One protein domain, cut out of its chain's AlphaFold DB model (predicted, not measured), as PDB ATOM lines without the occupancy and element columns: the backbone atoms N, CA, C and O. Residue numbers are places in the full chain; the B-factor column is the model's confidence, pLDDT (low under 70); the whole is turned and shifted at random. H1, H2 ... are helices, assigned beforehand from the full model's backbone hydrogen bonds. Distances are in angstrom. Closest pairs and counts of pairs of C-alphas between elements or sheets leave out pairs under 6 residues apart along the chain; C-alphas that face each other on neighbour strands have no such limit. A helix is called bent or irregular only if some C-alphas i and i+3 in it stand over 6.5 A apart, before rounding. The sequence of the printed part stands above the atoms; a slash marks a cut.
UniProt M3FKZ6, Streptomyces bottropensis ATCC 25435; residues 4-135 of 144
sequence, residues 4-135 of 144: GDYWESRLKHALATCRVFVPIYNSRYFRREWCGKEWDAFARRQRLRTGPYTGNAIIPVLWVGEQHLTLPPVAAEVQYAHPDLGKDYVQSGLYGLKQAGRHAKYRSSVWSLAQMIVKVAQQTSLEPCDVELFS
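AT A GLANCE: This is residues 4 to 135 of the 144 residues of a protein of Streptomyces bottropensis ATCC 25435 (UniProt M3FKZ6). Two groups of helices stand on either side of a middle of loops: H1, H2 and the short H6 on one side, H4 and the long H5 on the other, meeting at a steep corner. Through the middle run parts of residues 18 to 32 and 48 to 72, tied by a short parallel pairing of residues 24 to 25 with 61 to 62, while the short H3 is near H2. The printed part has 132 residues with six named helices, H1 to H6 in order, and no named strand; its class is all helix. It is compact, with a radius of gyration of the C-alphas of 15.6 A and spans of 45 by 35 by 26 A.

IN THESE COORDINATES: Find C-alpha 4 at (153.263, 195.356, 128.436); from there H1 runs 20.6 A to residue 17. Next come H2, residues 33 to 47, 21.5 A, and H3, residues 73 to 76, 5.2 A. H4, residues 87 to 99, 16.5 A, is irregular: C-alphas 91 and 94 are 9.6 A apart. H5 covers residues 103 to 123, 30.1 A, and H6 residues 131 to 134, 5.6 A, ending at C-alpha 134 (161.920, 197.327, 115.050).

HOW THE PARTS SIT: H1 touches H2 with residues 15 to 16 alone, the same way at a shallow tilt of 27 degrees; the closest C-alphas, of Leu 15 and Phe 42, are 6.3 A apart. H1 touches H6, closest at the C-alphas of Ala 16 and Val 131, 6.0 A. H4 and H5 touch, opposite ways at a steep tilt of 64 degrees, closest at the C-alphas of Leu 97 and Tyr 106, 5.6 A. H2 and H5 are apart. Every O i to N i+4 pair is within hydrogen-bond range in H1, H2 and H5, and 7 of 9 in H4; H3 and H6 are too short for one.

THE WHOLE: The C-alphas farthest apart, of Gly 101 and Glu 132, are 45.8 A apart. The printed part has no cut; the links H1 to H2 and H2 to H3 are long. Look for pLDDT under 70 at residue 4 and residues 50 to 55.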
ATOM      1  N   GLY A   4     153.156 194.837 129.805       67.88
ATOM      2  CA  GLY A   4     153.263 195.356 128.436       67.88
ATOM      3  C   GLY A   4     154.692 195.380 127.877       67.88
ATOM      4  O   GLY A   4     155.006 194.780 126.855       67.88
ATOM      5  N   ASP A   5     155.598 196.031 128.592       72.12
ATOM      6  CA  ASP A   5     156.943 196.308 128.079       72.12
ATOM      7  C   ASP A   5     157.782 195.027 127.963       72.12
ATOM      8  O   ASP A   5     158.582 194.846 127.041       72.12
ATOM      9  N   TYR A   6     157.571 194.092 128.894       82.94
ATOM     10  CA  TYR A   6     158.311 192.834 128.929       82.94
ATOM     11  C   TYR A   6     157.896 191.876 127.809       82.94
ATOM     12  O   TYR A   6     158.742 191.172 127.248       82.94
ATOM     13  N   TRP A   7     156.601 191.826 127.473       87.19
ATOM     14  CA  TRP A   7     156.133 190.948 126.402       87.19
ATOM     15  C   TRP A   7     156.650 191.441 125.040       87.19
ATOM     16  O   TRP A   7     157.148 190.630 124.256       87.19
ATOM     17  N   GLU A   8     156.613 192.755 124.793       87.88
ATOM     18  CA  GLU A   8     157.032 193.351 123.523       87.88
ATOM     19  C   GLU A   8     158.538 193.180 123.297       87.88
ATOM     20  O   GLU A   8     158.966 192.749 122.224       87.88
ATOM     21  N   SER A   9     159.350 193.444 124.326       89.75
ATOM     22  CA  SER A   9     160.804 193.258 124.270       89.75
ATOM     23  C   SER A   9     161.181 191.814 123.914       89.75
ATOM     24  O   SER A   9     162.002 191.573 123.025       89.75
ATOM     25  N   ARG A  10     160.525 190.831 124.547       92.25
ATOM     26  CA  ARG A  10     160.750 189.411 124.246       92.25
ATOM     27  C   ARG A  10     160.332 189.040 122.831       92.25
ATOM     28  O   ARG A  10     161.033 188.255 122.193       92.25
ATOM     29  N   LEU A  11     159.218 189.585 122.342       92.44
ATOM     30  CA  LEU A  11     158.771 189.348 120.974       92.44
ATOM     31  C   LEU A  11     159.776 189.914 119.964       92.44
ATOM     32  O   LEU A  11     160.206 189.191 119.067       92.44
ATOM     33  N   LYS A  12     160.201 191.170 120.140       94.38
ATOM     34  CA  LYS A  12     161.218 191.811 119.294       94.38
ATOM     35  C   LYS A  12     162.519 191.010 119.283       94.38
ATOM     36  O   LYS A  12     163.045 190.722 118.213       94.38
ATOM     37  N   HIS A  13     162.993 190.558 120.443       94.88
ATOM     38  CA  HIS A  13     164.185 189.712 120.519       94.88
ATOM     39  C   HIS A  13     164.009 188.365 119.792       94.88
ATOM     40  O   HIS A  13     164.915 187.904 119.095       94.88
ATOM     41  N   ALA A  14     162.836 187.737 119.901       95.19
ATOM     42  CA  ALA A  14     162.541 186.505 119.176       95.19
ATOM     43  C   ALA A  14     162.518 186.732 117.655       95.19
ATOM     44  O   ALA A  14     163.106 185.946 116.919       95.19
ATOM     45  N   LEU A  15     161.911 187.821 117.175       95.25
ATOM     46  CA  LEU A  15     161.892 188.189 115.751       95.25
ATOM     47  C   LEU A  15     163.288 188.533 115.218       95.25
ATOM     48  O   LEU A  15     163.611 188.216 114.071       95.25
ATOM     49  N   ALA A  16     164.135 189.129 116.060       94.88
ATOM     50  CA  ALA A  16     165.520 189.457 115.737       94.88
ATOM     51  C   ALA A  16     166.414 188.220 115.604       94.88
ATOM     52  O   ALA A  16     167.446 188.302 114.948       94.88
ATOM     53  N   THR A  17     166.039 187.079 116.194       93.81
ATOM     54  CA  THR A  17     166.915 185.896 116.292       93.81
ATOM     55  C   THR A  17     166.357 184.635 115.631       93.81
ATOM     56  O   THR A  17     167.136 183.791 115.184       93.81
ATOM     57  N   CYS A  18     165.035 184.485 115.490       93.88
ATOM     58  CA  CYS A  18     164.419 183.273 114.945       93.88
ATOM     59  C   CYS A  18     164.856 182.993 113.497       93.88
ATOM     60  O   CYS A  18     165.164 183.903 112.733       93.88
ATOM     61  N   ARG A  19     164.889 181.718 113.101       91.19
ATOM     62  CA  ARG A  19     165.286 181.319 111.735       91.19
ATOM     63  C   ARG A  19     164.107 181.202 110.777       91.19
ATOM     64  O   ARG A  19     164.294 181.276 109.568       91.19
ATOM     65  N   VAL A  20     162.915 180.972 111.320       92.88
ATOM     66  CA  VAL A  20     161.682 180.718 110.574       92.88
ATOM     67  C   VAL A  20     160.548 181.441 111.279       92.88
ATOM     68  O   VAL A  20     160.421 181.346 112.502       92.88
ATOM     69  N   PHE A  21     159.714 182.125 110.506       95.25
ATOM     70  CA  PHE A  21     158.481 182.734 110.980       95.25
ATOM     71  C   PHE A  21     157.294 181.870 110.557       95.25
ATOM     72  O   PHE A  21     157.157 181.529 109.384       95.25
ATOM     73  N   VAL A  22     156.447 181.484 111.511       95.81
ATOM     74  CA  VAL A  22     155.347 180.532 111.280       95.81
ATOM     75  C   VAL A  22     154.008 181.207 111.593       95.81
ATOM     76  O   VAL A  22     153.471 181.033 112.690       95.81
ATOM     77  N   PRO A  23     153.465 182.017 110.668       95.88
ATOM     78  CA  PRO A  23     152.185 182.677 110.872       95.88
ATOM     79  C   PRO A  23     151.029 181.679 110.772       95.88
ATOM     80  O   PRO A  23     150.956 180.869 109.845       95.88
ATOM     81  N   ILE A  24     150.086 181.753 111.712       95.88
ATOM     82  CA  ILE A  24     148.901 180.887 111.723       95.88
ATOM     83  C   ILE A  24     147.729 181.613 111.062       95.88
ATOM     84  O   ILE A  24     147.075 182.461 111.664       95.88
ATOM     85  N   TYR A  25     147.434 181.236 109.823       95.56
ATOM     86  CA  TYR A  25     146.414 181.856 108.991       95.56
ATOM     87  C   TYR A  25     145.013 181.517 109.498       95.56
ATOM     88  O   TYR A  25     144.534 180.382 109.421       95.56
ATOM     89  N   ASN A  26     144.350 182.546 110.012       95.38
ATOM     90  CA  ASN A  26     142.926 182.600 110.305       95.38
ATOM     91  C   ASN A  26     142.473 184.069 110.270       95.38
ATOM     92  O   ASN A  26     143.295 184.981 110.322       95.38
ATOM     93  N   SER A  27     141.164 184.319 110.239       92.12
ATOM     94  CA  SER A  27     140.638 185.687 110.135       92.12
ATOM     95  C   SER A  27     141.024 186.589 111.318       92.12
ATOM     96  O   SER A  27     141.061 187.803 111.163       92.12
ATOM     97  N   ARG A  28     141.300 186.031 112.508       93.69
ATOM     98  CA  ARG A  28     141.731 186.824 113.674       93.69
ATOM     99  C   ARG A  28     143.192 187.243 113.557       93.69
ATOM    100  O   ARG A  28     143.495 188.364 113.940       93.69
ATOM    101  N   TYR A  29     144.062 186.383 113.028       95.06
ATOM    102  CA  TYR A  29     145.481 186.675 112.811       95.06
ATOM    103  C   TYR A  29     145.656 187.945 111.969       95.06
ATOM    104  O   TYR A  29     146.330 188.876 112.391       95.06
ATOM    105  N   PHE A  30     144.928 188.048 110.856       94.88
ATOM    106  CA  PHE A  30     145.002 189.207 109.959       94.88
ATOM    107  C   PHE A  30     144.320 190.483 110.483       94.88
ATOM    108  O   PHE A  30     144.440 191.528 109.861       94.88
ATOM    109  N   ARG A  31     143.611 190.426 111.621       92.56
ATOM    110  CA  ARG A  31     142.974 191.597 112.263       92.56
ATOM    111  C   ARG A  31     143.729 192.100 113.492       92.56
ATOM    112  O   ARG A  31     143.300 193.061 114.122       92.56
ATOM    113  N   ARG A  32     144.783 191.404 113.918       93.81
ATOM    114  CA  ARG A  32     145.577 191.803 115.083       93.81
ATOM    115  C   ARG A  32     146.744 192.655 114.611       93.81
ATOM    116  O   ARG A  32     147.622 192.148 113.923       93.81
ATOM    117  N   GLU A  33     146.773 193.905 115.063       93.88
ATOM    118  CA  GLU A  33     147.836 194.872 114.763       93.88
ATOM    119  C   GLU A  33     149.239 194.287 114.974       93.88
ATOM    120  O   GLU A  33     150.105 194.357 114.104       93.88
ATOM    121  N   TRP A  34     149.440 193.628 116.117       92.81
ATOM    122  CA  TRP A  34     150.724 193.031 116.461       92.81
ATOM    123  C   TRP A  34     151.160 191.904 115.525       92.81
ATOM    124  O   TRP A  34     152.350 191.792 115.260       92.81
ATOM    125  N   CYS A  35     150.230 191.143 114.943       95.69
ATOM    126  CA  CYS A  35     150.579 190.128 113.948       95.69
ATOM    127  C   CYS A  35     151.061 190.756 112.631       95.69
ATOM    128  O   CYS A  35     151.932 190.201 111.962       95.69
ATOM    129  N   GLY A  36     150.540 191.934 112.271       95.62
ATOM    130  CA  GLY A  36     151.077 192.714 111.157       95.62
ATOM    131  C   GLY A  36     152.470 193.259 111.470       95.62
ATOM    132  O   GLY A  36     153.371 193.148 110.646       95.62
ATOM    133  N   LYS A  37     152.695 193.765 112.688       95.75
ATOM    134  CA  LYS A  37     154.023 194.229 113.131       95.75
ATOM    135  C   LYS A  37     155.068 193.108 113.151       95.75
ATOM    136  O   LYS A  37     156.199 193.324 112.724       95.75
ATOM    137  N   GLU A  38     154.696 191.908 113.600       96.12
ATOM    138  CA  GLU A  38     155.544 190.706 113.530       96.12
ATOM    139  C   GLU A  38     155.961 190.397 112.088       96.12
ATOM    140  O   GLU A  38     157.132 190.117 111.814       96.12
ATOM    141  N   TRP A  39     155.007 190.486 111.159       95.44
ATOM    142  CA  TRP A  39     155.262 190.270 109.741       95.44
ATOM    143  C   TRP A  39     156.214 191.316 109.162       95.44
ATOM    144  O   TRP A  39     157.168 190.951 108.477       95.44
ATOM    145  N   ASP A  40     155.987 192.602 109.451       95.19
ATOM    146  CA  ASP A  40     156.859 193.702 109.020       95.19
ATOM    147  C   ASP A  40     158.293 193.496 109.523       95.19
ATOM    148  O   ASP A  40     159.239 193.503 108.734       95.19
ATOM    149  N   ALA A  41     158.454 193.197 110.815       95.12
ATOM    150  CA  ALA A  41     159.752 192.928 111.431       95.12
ATOM    151  C   ALA A  41     160.516 191.822 110.690       95.12
ATOM    152  O   ALA A  41     161.674 191.994 110.295       95.12
ATOM    153  N   PHE A  42     159.851 190.687 110.455       93.69
ATOM    154  CA  PHE A  42     160.484 189.552 109.800       93.69
ATOM    155  C   PHE A  42     160.754 189.821 108.313       93.69
ATOM    156  O   PHE A  42     161.814 189.457 107.801       93.69
ATOM    157  N   ALA A  43     159.851 190.514 107.612       90.69
ATOM    158  CA  ALA A  43     160.047 190.922 106.224       90.69
ATOM    159  C   ALA A  43     161.242 191.879 106.067       90.69
ATOM    160  O   ALA A  43     162.067 191.681 105.174       90.69
ATOM    161  N   ARG A  44     161.394 192.868 106.961       91.75
ATOM    162  CA  ARG A  44     162.568 193.759 107.005       91.75
ATOM    163  C   ARG A  44     163.855 192.968 107.215       91.75
ATOM    164  O   ARG A  44     164.805 193.153 106.458       91.75
ATOM    165  N   ARG A  45     163.871 192.030 108.166       90.56
ATOM    166  CA  ARG A  45     165.046 191.183 108.424       90.56
ATOM    167  C   ARG A  45     165.409 190.313 107.220       90.56
ATOM    168  O   ARG A  45     166.587 190.175 106.904       90.56
ATOM    169  N   GLN A  46     164.426 189.774 106.498       87.12
ATOM    170  CA  GLN A  46     164.690 189.019 105.268       87.12
ATOM    171  C   GLN A  46     165.354 189.867 104.171       87.12
ATOM    172  O   GLN A  46     166.179 189.334 103.432       87.12
ATOM    173  N   ARG A  47     165.059 191.174 104.088       86.06
ATOM    174  CA  ARG A  47     165.693 192.096 103.122       86.06
ATOM    175  C   ARG A  47     167.164 192.385 103.434       86.06
ATOM    176  O   ARG A  47     167.903 192.732 102.524       86.06
ATOM    177  N   LEU A  48     167.594 192.220 104.687       83.62
ATOM    178  CA  LEU A  48     168.993 192.403 105.098       83.62
ATOM    179  C   LEU A  48     169.900 191.216 104.729       83.62
ATOM    180  O   LEU A  48     171.099 191.252 104.997       83.62
ATOM    181  N   ARG A  49     169.358 190.144 104.136       75.75
ATOM    182  CA  ARG A  49     170.141 188.955 103.777       75.75
ATOM    183  C   ARG A  49     171.175 189.271 102.701       75.75
ATOM    184  O   ARG A  49     170.840 189.707 101.605       75.75
ATOM    185  N   THR A  50     172.419 188.905 102.980       65.50
ATOM    186  CA  THR A  50     173.540 188.936 102.037       65.50
ATOM    187  C   THR A  50     174.014 187.500 101.784       65.50
ATOM    188  O   THR A  50     174.972 187.038 102.396       65.50
ATOM    189  N   GLY A  51     173.305 186.729 100.954       64.31
ATOM    190  CA  GLY A  51     173.672 185.330 100.700       64.31
ATOM    191  C   GLY A  51     172.896 184.656  99.560       64.31
ATOM    192  O   GLY A  51     171.843 185.149  99.163       64.31
ATOM    193  N   PRO A  52     173.400 183.524  99.028       57.31
ATOM    194  CA  PRO A  52     172.919 182.920  97.779       57.31
ATOM    195  C   PRO A  52     171.592 182.154  97.890       57.31
ATOM    196  O   PRO A  52     170.963 181.882  96.870       57.31
ATOM    197  N   TYR A  53     171.143 181.782  99.093       55.94
ATOM    198  CA  TYR A  53     169.853 181.106  99.261       55.94
ATOM    199  C   TYR A  53     168.718 182.140  99.259       55.94
ATOM    200  O   TYR A  53     168.699 183.032 100.105       55.94
ATOM    201  N   THR A  54     167.768 182.002  98.334       58.22
ATOM    202  CA  THR A  54     166.715 182.986  98.007       58.22
ATOM    203  C   THR A  54     165.312 182.595  98.498       58.22
ATOM    204  O   THR A  54     164.330 183.245  98.150       58.22
ATOM    205  N   GLY A  55     165.186 181.536  99.308       67.12
ATOM    206  CA  GLY A  55     163.893 181.063  99.818       67.12
ATOM    207  C   GLY A  55     163.284 181.963 100.905       67.12
ATOM    208  O   GLY A  55     164.011 182.501 101.749       67.12
ATOM    209  N   ASN A  56     161.950 182.078 100.907       79.69
ATOM    210  CA  ASN A  56     161.172 182.766 101.942       79.69
ATOM    211  C   ASN A  56     161.186 181.948 103.249       79.69
ATOM    212  O   ASN A  56     160.805 180.780 103.256       79.69
ATOM    213  N   ALA A  57     161.615 182.561 104.353       89.69
ATOM    214  CA  ALA A  57     161.659 181.938 105.680       89.69
ATOM    215  C   ALA A  57     160.327 182.039 106.448       89.69
ATOM    216  O   ALA A  57     160.277 181.799 107.656       89.69
ATOM    217  N   ILE A  58     159.255 182.417 105.751       91.88
ATOM    218  CA  ILE A  58     157.887 182.440 106.260       91.88
ATOM    219  C   ILE A  58     157.193 181.143 105.843       91.88
ATOM    220  O   ILE A  58     157.095 180.847 104.654       91.88
ATOM    221  N   ILE A  59     156.680 180.390 106.817       93.56
ATOM    222  CA  ILE A  59     155.907 179.161 106.593       93.56
ATOM    223  C   ILE A  59     154.495 179.349 107.146       93.56
ATOM    224  O   ILE A  59     154.275 179.164 108.346       93.56
ATOM    225  N   PRO A  60     153.518 179.695 106.296       94.56
ATOM    226  CA  PRO A  60     152.137 179.803 106.728       94.56
ATOM    227  C   PRO A  60     151.536 178.462 107.139       94.56
ATOM    228  O   PRO A  60     151.643 177.459 106.430       94.56
ATOM    229  N   VAL A  61     150.806 178.471 108.250       96.06
ATOM    230  CA  VAL A  61     149.969 177.350 108.679       96.06
ATOM    231  C   VAL A  61     148.509 177.733 108.506       96.06
ATOM    232  O   VAL A  61     148.012 178.619 109.195       96.06
ATOM    233  N   LEU A  62     147.790 177.031 107.631       96.19
ATOM    234  CA  LEU A  62     146.346 177.178 107.486       96.19
ATOM    235  C   LEU A  62     145.653 176.563 108.702       96.19
ATOM    236  O   LEU A  62     145.574 175.340 108.858       96.19
ATOM    237  N   TRP A  63     145.143 177.416 109.589       97.06
ATOM    238  CA  TRP A  63     144.325 176.957 110.708       97.06
ATOM    239  C   TRP A  63     142.919 176.600 110.242       97.06
ATOM    240  O   TRP A  63     142.395 175.556 110.620       97.06
ATOM    241  N   VAL A  64     142.342 177.435 109.382       96.31
ATOM    242  CA  VAL A  64     141.069 177.205 108.688       96.31
ATOM    243  C   VAL A  64     141.318 177.050 107.191       96.31
ATOM    244  O   VAL A  64     142.381 177.432 106.703       96.31
ATOM    245  N   GLY A  65     140.348 176.485 106.473       94.00
ATOM    246  CA  GLY A  65     140.403 176.385 105.015       94.00
ATOM    247  C   GLY A  65     140.530 177.745 104.335       94.00
ATOM    248  O   GLY A  65     140.026 178.747 104.852       94.00
ATOM    249  N   GLU A  66     141.178 177.775 103.171       91.75
ATOM    250  CA  GLU A  66     141.456 179.012 102.428       91.75
ATOM    251  C   GLU A  66     140.194 179.820 102.095       91.75
ATOM    252  O   GLU A  66     140.219 181.045 102.148       91.75
ATOM    253  N   GLN A  67     139.056 179.152 101.877       91.44
ATOM    254  CA  GLN A  67     137.768 179.800 101.615       91.44
ATOM    255  C   GLN A  67     137.249 180.659 102.783       91.44
ATOM    256  O   GLN A  67     136.311 181.431 102.616       91.44
ATOM    257  N   HIS A  68     137.824 180.508 103.980       93.06
ATOM    258  CA  HIS A  68     137.479 181.293 105.168       93.06
ATOM    259  C   HIS A  68     138.470 182.436 105.437       93.06
ATOM    260  O   HIS A  68     138.387 183.100 106.477       93.06
ATOM    261  N   LEU A  69     139.430 182.652 104.536       92.25
ATOM    262  CA  LEU A  69     140.454 183.674 104.664       92.25
ATOM    263  C   LEU A  69     140.171 184.849 103.727       92.25
ATOM    264  O   LEU A  69     139.812 184.683 102.568       92.25
ATOM    265  N   THR A  70     140.405 186.052 104.240       91.44
ATOM    266  CA  THR A  70     140.576 187.261 103.435       91.44
ATOM    267  C   THR A  70     142.014 187.695 103.655       91.44
ATOM    268  O   THR A  70     142.351 188.156 104.746       91.44
ATOM    269  N   LEU A  71     142.879 187.421 102.678       91.44
ATOM    270  CA  LEU A  71     144.316 187.626 102.823       91.44
ATOM    271  C   LEU A  71     144.688 189.077 102.491       91.44
ATOM    272  O   LEU A  71     144.300 189.555 101.424       91.44
ATOM    273  N   PRO A  72     145.459 189.769 103.349       92.38
ATOM    274  CA  PRO A  72     146.104 191.013 102.948       92.38
ATOM    275  C   PRO A  72     147.146 190.735 101.844       92.38
ATOM    276  O   PRO A  72     147.682 189.620 101.795       92.38
ATOM    277  N   PRO A  73     147.483 191.722 100.988       91.12
ATOM    278  CA  PRO A  73     148.367 191.521  99.833       91.12
ATOM    279  C   PRO A  73     149.687 190.822 100.182       91.12
ATOM    280  O   PRO A  73     150.029 189.802  99.588       91.12
ATOM    281  N   VAL A  74     150.355 191.277 101.247       90.19
ATOM    282  CA  VAL A  74     151.630 190.712 101.728       90.19
ATOM    283  C   VAL A  74     151.552 189.227 102.098       90.19
ATOM    284  O   VAL A  74     152.544 188.512 101.992       90.19
ATOM    285  N   ALA A  75     150.388 188.745 102.539       90.69
ATOM    286  CA  ALA A  75     150.184 187.352 102.929       90.69
ATOM    287  C   ALA A  75     149.758 186.466 101.750       90.69
ATOM    288  O   ALA A  75     149.988 185.255 101.794       90.69
ATOM    289  N   ALA A  76     149.143 187.059 100.719       88.12
ATOM    290  CA  ALA A  76     148.735 186.379  99.492       88.12
ATOM    291  C   ALA A  76     149.929 186.037  98.583       88.12
ATOM    292  O   ALA A  76     149.879 185.052  97.853       88.12
ATOM    293  N   GLU A  77     151.019 186.804  98.666       86.88
ATOM    294  CA  GLU A  77     152.267 186.543  97.932       86.88
ATOM    295  C   GLU A  77     153.051 185.330  98.470       86.88
ATOM    296  O   GLU A  77     153.944 184.810  97.799       86.88
ATOM    297  N   VAL A  78     152.734 184.851  99.679       86.94
ATOM    298  CA  VAL A  78     153.429 183.714 100.296       86.94
ATOM    299  C   VAL A  78     152.734 182.404  99.948       86.94
ATOM    300  O   VAL A  78     151.559 182.204 100.249       86.94
ATOM    301  N   GLN A  79     153.484 181.454  99.388       83.69
ATOM    302  CA  GLN A  79     152.958 180.129  99.075       83.69
ATOM    303  C   GLN A  79     152.640 179.332 100.351       83.69
ATOM    304  O   GLN A  79     153.530 178.943 101.101       83.69
ATOM    305  N   TYR A  80     151.357 179.029 100.554       80.50
ATOM    306  CA  TYR A  80     150.856 178.203 101.664       80.50
ATOM    307  C   TYR A  80     150.315 176.833 101.214       80.50
ATOM    308  O   TYR A  80     150.130 175.926 102.030       80.50
ATOM    309  N   ALA A  81     150.078 176.649  99.911       75.06
ATOM    310  CA  ALA A  81     149.641 175.388  99.321       75.06
ATOM    311  C   ALA A  81     150.857 174.537  98.913       75.06
ATOM    312  O   ALA A  81     151.286 174.537  97.757       75.06
ATOM    313  N   HIS A  82     151.450 173.832  99.879       74.38
ATOM    314  CA  HIS A  82     152.548 172.906  99.597       74.38
ATOM    315  C   HIS A  82     152.007 171.535  99.148       74.38
ATOM    316  O   HIS A  82     151.112 171.005  99.819       74.38
ATOM    317  N   PRO A  83     152.546 170.919  98.074       72.69
ATOM    318  CA  PRO A  83     152.085 169.620  97.572       72.69
ATOM    319  C   PRO A  83     151.991 168.537  98.657       72.69
ATOM    320  O   PRO A  83     150.985 167.834  98.745       72.69
ATOM    321  N   ASP A  84     152.984 168.486  99.550       79.12
ATOM    322  CA  ASP A  84     153.071 167.515 100.656       79.12
ATOM    323  C   ASP A  84     151.929 167.612 101.685       79.12
ATOM    324  O   ASP A  84     151.699 166.680 102.459       79.12
ATOM    325  N   LEU A  85     151.199 168.734 101.728       83.56
ATOM    326  CA  LEU A  85     150.082 168.933 102.657       83.56
ATOM    327  C   LEU A  85     148.760 168.415 102.071       83.56
ATOM    328  O   LEU A  85     147.918 167.886 102.808       83.56
ATOM    329  N   GLY A  86     148.620 168.441 100.744       87.31
ATOM    330  CA  GLY A  86     147.471 167.921 100.002       87.31
ATOM    331  C   GLY A  86     146.198 168.776 100.097       87.31
ATOM    332  O   GLY A  86     146.071 169.669 100.933       87.31
ATOM    333  N   LYS A  87     145.222 168.471  99.230       90.75
ATOM    334  CA  LYS A  87     143.991 169.266  99.049       90.75
ATOM    335  C   LYS A  87     143.138 169.382 100.315       90.75
ATOM    336  O   LYS A  87     142.701 170.478 100.643       90.75
ATOM    337  N   ASP A  88     142.971 168.288 101.059       91.75
ATOM    338  CA  ASP A  88     142.190 168.278 102.305       91.75
ATOM    339  C   ASP A  88     142.685 169.317 103.323       91.75
ATOM    340  O   ASP A  88     141.880 169.942 104.012       91.75
ATOM    341  N   TYR A  89     144.006 169.511 103.414       94.94
ATOM    342  CA  TYR A  89     144.597 170.513 104.299       94.94
ATOM    343  C   TYR A  89     144.279 171.931 103.827       94.94
ATOM    344  O   TYR A  89     143.879 172.754 104.640       94.94
ATOM    345  N   VAL A  90     144.405 172.208 102.528       93.44
ATOM    346  CA  VAL A  90     144.122 173.538 101.967       93.44
ATOM    347  C   VAL A  90     142.644 173.908 102.133       93.44
ATOM    348  O   VAL A  90     142.319 175.018 102.546       93.44
ATOM    349  N   GLN A  91     141.749 172.943 101.907       93.88
ATOM    350  CA  GLN A  91     140.301 173.134 102.006       93.88
ATOM    351  C   GLN A  91     139.782 173.205 103.445       93.88
ATOM    352  O   GLN A  91     138.780 173.861 103.703       93.88
ATOM    353  N   SER A  92     140.404 172.507 104.396       94.81
ATOM    354  CA  SER A  92     139.863 172.405 105.765       94.81
ATOM    355  C   SER A  92     140.678 173.173 106.807       94.81
ATOM    356  O   SER A  92     140.150 173.530 107.863       94.81
ATOM    357  N   GLY A  93     141.965 173.407 106.547       96.00
ATOM    358  CA  GLY A  93     142.944 173.792 107.560       96.00
ATOM    359  C   GLY A  93     143.119 172.724 108.650       96.00
ATOM    360  O   GLY A  93     142.402 171.719 108.711       96.00
ATOM    361  N   LEU A  94     144.071 172.939 109.559       97.12
ATOM    362  CA  LEU A  94     144.301 172.028 110.688       97.12
ATOM    363  C   LEU A  94     143.071 171.891 111.594       97.12
ATOM    364  O   LEU A  94     142.762 170.790 112.056       97.12
ATOM    365  N   TYR A  95     142.349 172.987 111.833       97.12
ATOM    366  CA  TYR A  95     141.152 172.982 112.665       97.12
ATOM    367  C   TYR A  95     140.034 172.157 112.031       97.12
ATOM    368  O   TYR A  95     139.474 171.293 112.702       97.12
ATOM    369  N   GLY A  96     139.747 172.347 110.738       96.81
ATOM    370  CA  GLY A  96     138.710 171.579 110.048       96.81
ATOM    371  C   GLY A  96     139.024 170.084 110.002       96.81
ATOM    372  O   GLY A  96     138.154 169.268 110.298       96.81
ATOM    373  N   LEU A  97     140.287 169.711 109.747       97.00
ATOM    374  CA  LEU A  97     140.722 168.309 109.805       97.00
ATOM    375  C   LEU A  97     140.501 167.690 111.191       97.00
ATOM    376  O   LEU A  97     140.051 166.545 111.291       97.00
ATOM    377  N   LYS A  98     140.811 168.439 112.257       97.12
ATOM    378  CA  LYS A  98     140.599 167.998 113.639       97.12
ATOM    379  C   LYS A  98     139.109 167.813 113.938       97.12
ATOM    380  O   LYS A  98     138.741 166.767 114.464       97.12
ATOM    381  N   GLN A  99     138.274 168.788 113.580       97.44
ATOM    382  CA  GLN A  99     136.835 168.752 113.858       97.44
ATOM    383  C   GLN A  99     136.094 167.680 113.055       97.44
ATOM    384  O   GLN A  99     135.156 167.077 113.566       97.44
ATOM    385  N   ALA A 100     136.546 167.373 111.840       96.31
ATOM    386  CA  ALA A 100     135.987 166.304 111.016       96.31
ATOM    387  C   ALA A 100     136.450 164.887 111.427       96.31
ATOM    388  O   ALA A 100     136.205 163.931 110.693       96.31
ATOM    389  N   GLY A 101     137.190 164.731 112.535       96.69
ATOM    390  CA  GLY A 101     137.706 163.432 112.987       96.69
ATOM    391  C   GLY A 101     138.780 162.824 112.074       96.69
ATOM    392  O   GLY A 101     139.143 161.656 112.223       96.69
ATOM    393  N   ARG A 102     139.348 163.596 111.133       96.00
ATOM    394  CA  ARG A 102     140.376 163.137 110.179       96.00
ATOM    395  C   ARG A 102     141.764 163.092 110.824       96.00
ATOM    396  O   ARG A 102     142.727 163.674 110.323       96.00
ATOM    397  N   HIS A 103     141.893 162.388 111.947       95.56
ATOM    398  CA  HIS A 103     143.091 162.408 112.792       95.56
ATOM    399  C   HIS A 103     144.366 161.952 112.076       95.56
ATOM    400  O   HIS A 103     145.429 162.525 112.306       95.56
ATOM    401  N   ALA A 104     144.278 160.945 111.201       95.50
ATOM    402  CA  ALA A 104     145.427 160.494 110.414       95.50
ATOM    403  C   ALA A 104     145.948 161.616 109.504       95.50
ATOM    404  O   ALA A 104     147.144 161.912 109.515       95.50
ATOM    405  N   LYS A 105     145.040 162.303 108.796       95.19
ATOM    406  CA  LYS A 105     145.402 163.412 107.912       95.19
ATOM    407  C   LYS A 105     145.936 164.605 108.700       95.19
ATOM    408  O   LYS A 105     147.003 165.100 108.358       95.19
ATOM    409  N   TYR A 106     145.274 164.989 109.796       96.25
ATOM    410  CA  TYR A 106     145.763 166.024 110.714       96.25
ATOM    411  C   TYR A 106     147.209 165.754 111.154       96.25
ATOM    412  O   TYR A 106     148.073 166.610 110.985       96.25
ATOM    413  N   ARG A 107     147.495 164.540 111.656       96.31
ATOM    414  CA  ARG A 107     148.844 164.164 112.105       96.31
ATOM    415  C   ARG A 107     149.860 164.214 110.968       96.31
ATOM    416  O   ARG A 107     150.937 164.762 111.168       96.31
ATOM    417  N   SER A 108     149.513 163.698 109.785       95.06
ATOM    418  CA  SER A 108     150.409 163.777 108.626       95.06
ATOM    419  C   SER A 108     150.690 165.221 108.203       95.06
ATOM    420  O   SER A 108     151.834 165.549 107.922       95.06
ATOM    421  N   SER A 109     149.690 166.111 108.229       95.06
ATOM    422  CA  SER A 109     149.867 167.522 107.872       95.06
ATOM    423  C   SER A 109     150.751 168.250 108.885       95.06
ATOM    424  O   SER A 109     151.654 168.978 108.486       95.06
ATOM    425  N   VAL A 110     150.548 168.016 110.187       95.88
ATOM    426  CA  VAL A 110     151.415 168.564 111.244       95.88
ATOM    427  C   VAL A 110     152.851 168.061 111.094       95.88
ATOM    428  O   VAL A 110     153.785 168.849 111.216       95.88
ATOM    429  N   TRP A 111     153.036 166.776 110.788       95.88
ATOM    430  CA  TRP A 111     154.360 166.207 110.542       95.88
ATOM    431  C   TRP A 111     155.056 166.860 109.342       95.88
ATOM    432  O   TRP A 111     156.195 167.305 109.469       95.88
ATOM    433  N   SER A 112     154.367 166.991 108.205       94.50
ATOM    434  CA  SER A 112     154.914 167.654 107.014       94.50
ATOM    435  C   SER A 112     155.271 169.122 107.279       94.50
ATOM    436  O   SER A 112     156.330 169.575 106.852       94.50
ATOM    437  N   LEU A 113     154.441 169.859 108.031       95.19
ATOM    438  CA  LEU A 113     154.753 171.230 108.460       95.19
ATOM    439  C   LEU A 113     156.018 171.274 109.327       95.19
ATOM    440  O   LEU A 113     156.890 172.105 109.091       95.19
ATOM    441  N   ALA A 114     156.153 170.363 110.293       95.62
ATOM    442  CA  ALA A 114     157.341 170.286 111.139       95.62
ATOM    443  C   ALA A 114     158.611 170.006 110.318       95.62
ATOM    444  O   ALA A 114     159.628 170.675 110.504       95.62
ATOM    445  N   GLN A 115     158.546 169.071 109.364       94.88
ATOM    446  CA  GLN A 115     159.665 168.784 108.463       94.88
ATOM    447  C   GLN A 115     160.033 169.997 107.601       94.88
ATOM    448  O   GLN A 115     161.215 170.298 107.433       94.88
ATOM    449  N   MET A 116     159.035 170.731 107.103       91.81
ATOM    450  CA  MET A 116     159.252 171.955 106.335       91.81
ATOM    451  C   MET A 116     159.928 173.044 107.172       91.81
ATOM    452  O   MET A 116     160.890 173.646 106.704       91.81
ATOM    453  N   ILE A 117     159.489 173.248 108.419       93.06
ATOM    454  CA  ILE A 117     160.110 174.200 109.352       93.06
ATOM    455  C   ILE A 117     161.587 173.864 109.561       93.06
ATOM    456  O   ILE A 117     162.436 174.743 109.428       93.06
ATOM    457  N   VAL A 118     161.913 172.596 109.824       93.88
ATOM    458  CA  VAL A 118     163.306 172.158 110.001       93.88
ATOM    459  C   VAL A 118     164.118 172.375 108.724       93.88
ATOM    460  O   VAL A 118     165.217 172.925 108.786       93.88
ATOM    461  N   LYS A 119     163.573 171.997 107.563       91.06
ATOM    462  CA  LYS A 119     164.239 172.156 106.266       91.06
ATOM    463  C   LYS A 119     164.545 173.623 105.962       91.06
ATOM    464  O   LYS A 119     165.685 173.951 105.646       91.06
ATOM    465  N   VAL A 120     163.558 174.513 106.091       90.06
ATOM    466  CA  VAL A 120     163.740 175.954 105.855       90.06
ATOM    467  C   VAL A 120     164.721 176.540 106.861       90.06
ATOM    468  O   VAL A 120     165.594 177.305 106.456       90.06
ATOM    469  N   ALA A 121     164.639 176.147 108.137       90.12
ATOM    470  CA  ALA A 121     165.592 176.588 109.146       90.12
ATOM    471  C   ALA A 121     167.022 176.210 108.751       90.12
ATOM    472  O   ALA A 121     167.890 177.069 108.788       90.12
ATOM    473  N   GLN A 122     167.271 174.965 108.332       89.56
ATOM    474  CA  GLN A 122     168.602 174.483 107.945       89.56
ATOM    475  C   GLN A 122     169.143 175.143 106.672       89.56
ATOM    476  O   GLN A 122     170.340 175.399 106.587       89.56
ATOM    477  N   GLN A 123     168.277 175.410 105.692       85.94
ATOM    478  CA  GLN A 123     168.675 175.958 104.391       85.94
ATOM    479  C   GLN A 123     168.801 177.485 104.393       85.94
ATOM    480  O   GLN A 123     169.530 178.049 103.579       85.94
ATOM    481  N   THR A 124     168.112 178.159 105.311       79.00
ATOM    482  CA  THR A 124     168.133 179.616 105.414       79.00
ATOM    483  C   THR A 124     169.190 180.081 106.414       79.00
ATOM    484  O   THR A 124     169.114 179.758 107.603       79.00
ATOM    485  N   SER A 125     170.145 180.892 105.943       76.12
ATOM    486  CA  SER A 125     170.960 181.756 106.808       76.12
ATOM    487  C   SER A 125     170.259 183.102 106.923       76.12
ATOM    488  O   SER A 125     170.278 183.908 105.991       76.12
ATOM    489  N   LEU A 126     169.567 183.304 108.042       84.06
ATOM    490  CA  LEU A 126     169.031 184.599 108.436       84.06
ATOM    491  C   LEU A 126     169.813 185.023 109.672       84.06
ATOM    492  O   LEU A 126     169.491 184.592 110.781       84.06
ATOM    493  N   GLU A 127     170.860 185.818 109.477       86.25
ATOM    494  CA  GLU A 127     171.658 186.309 110.600       86.25
ATOM    495  C   GLU A 127     170.768 187.078 111.586       86.25
ATOM    496  O   GLU A 127     169.760 187.682 111.178       86.25
ATOM    497  N   PRO A 128     171.056 187.015 112.894       90.88
ATOM    498  CA  PRO A 128     170.401 187.885 113.851       90.88
ATOM    499  C   PRO A 128     170.568 189.357 113.463       90.88
ATOM    500  O   PRO A 128     171.608 189.749 112.935       90.88
ATOM    501  N   CYS A 129     169.549 190.172 113.720       92.56
ATOM    502  CA  CYS A 129     169.620 191.620 113.524       92.56
ATOM    503  C   CYS A 129     169.523 192.363 114.857       92.56
ATOM    504  O   CYS A 129     169.123 191.792 115.871       92.56
ATOM    505  N   ASP A 130     169.867 193.647 114.843       93.50
ATOM    506  CA  ASP A 130     169.598 194.526 115.977       93.50
ATOM    507  C   ASP A 130     168.079 194.723 116.149       93.50
ATOM    508  O   ASP A 130     167.337 194.815 115.165       93.50
ATOM    509  N   VAL A 131     167.614 194.780 117.398       93.81
ATOM    510  CA  VAL A 131     166.213 195.057 117.743       93.81
ATOM    511  C   VAL A 131     165.814 196.496 117.422       93.81
ATOM    512  O   VAL A 131     164.627 196.755 117.235       93.81
ATOM    513  N   GLU A 132     166.779 197.409 117.284       92.81
ATOM    514  CA  GLU A 132     166.536 198.789 116.843       92.81
ATOM    515  C   GLU A 132     165.919 198.859 115.435       92.81
ATOM    516  O   GLU A 132     165.202 199.804 115.118       92.81
ATOM    517  N   LEU A 133     166.069 197.810 114.611       91.94
ATOM    518  CA  LEU A 133     165.361 197.682 113.327       91.94
ATOM    519  C   LEU A 133     163.823 197.696 113.482       91.94
ATOM    520  O   LEU A 133     163.092 197.861 112.501       91.94
ATOM    521  N   PHE A 134     163.330 197.479 114.703       94.38
ATOM    522  CA  PHE A 134     161.920 197.327 115.050       94.38
ATOM    523  C   PHE A 134     161.359 198.513 115.854       94.38
ATOM    524  O   PHE A 134     160.314 198.379 116.499       94.38
ATOM    525  N   SER A 135     162.032 199.667 115.854       90.88
ATOM    526  CA  SER A 135     161.559 200.867 116.558       90.88
ATOM    527  C   SER A 135     160.268 201.443 115.959       90.88
ATOM    528  O   SER A 135     159.452 202.000 116.687       90.88
TER     529      SER A 135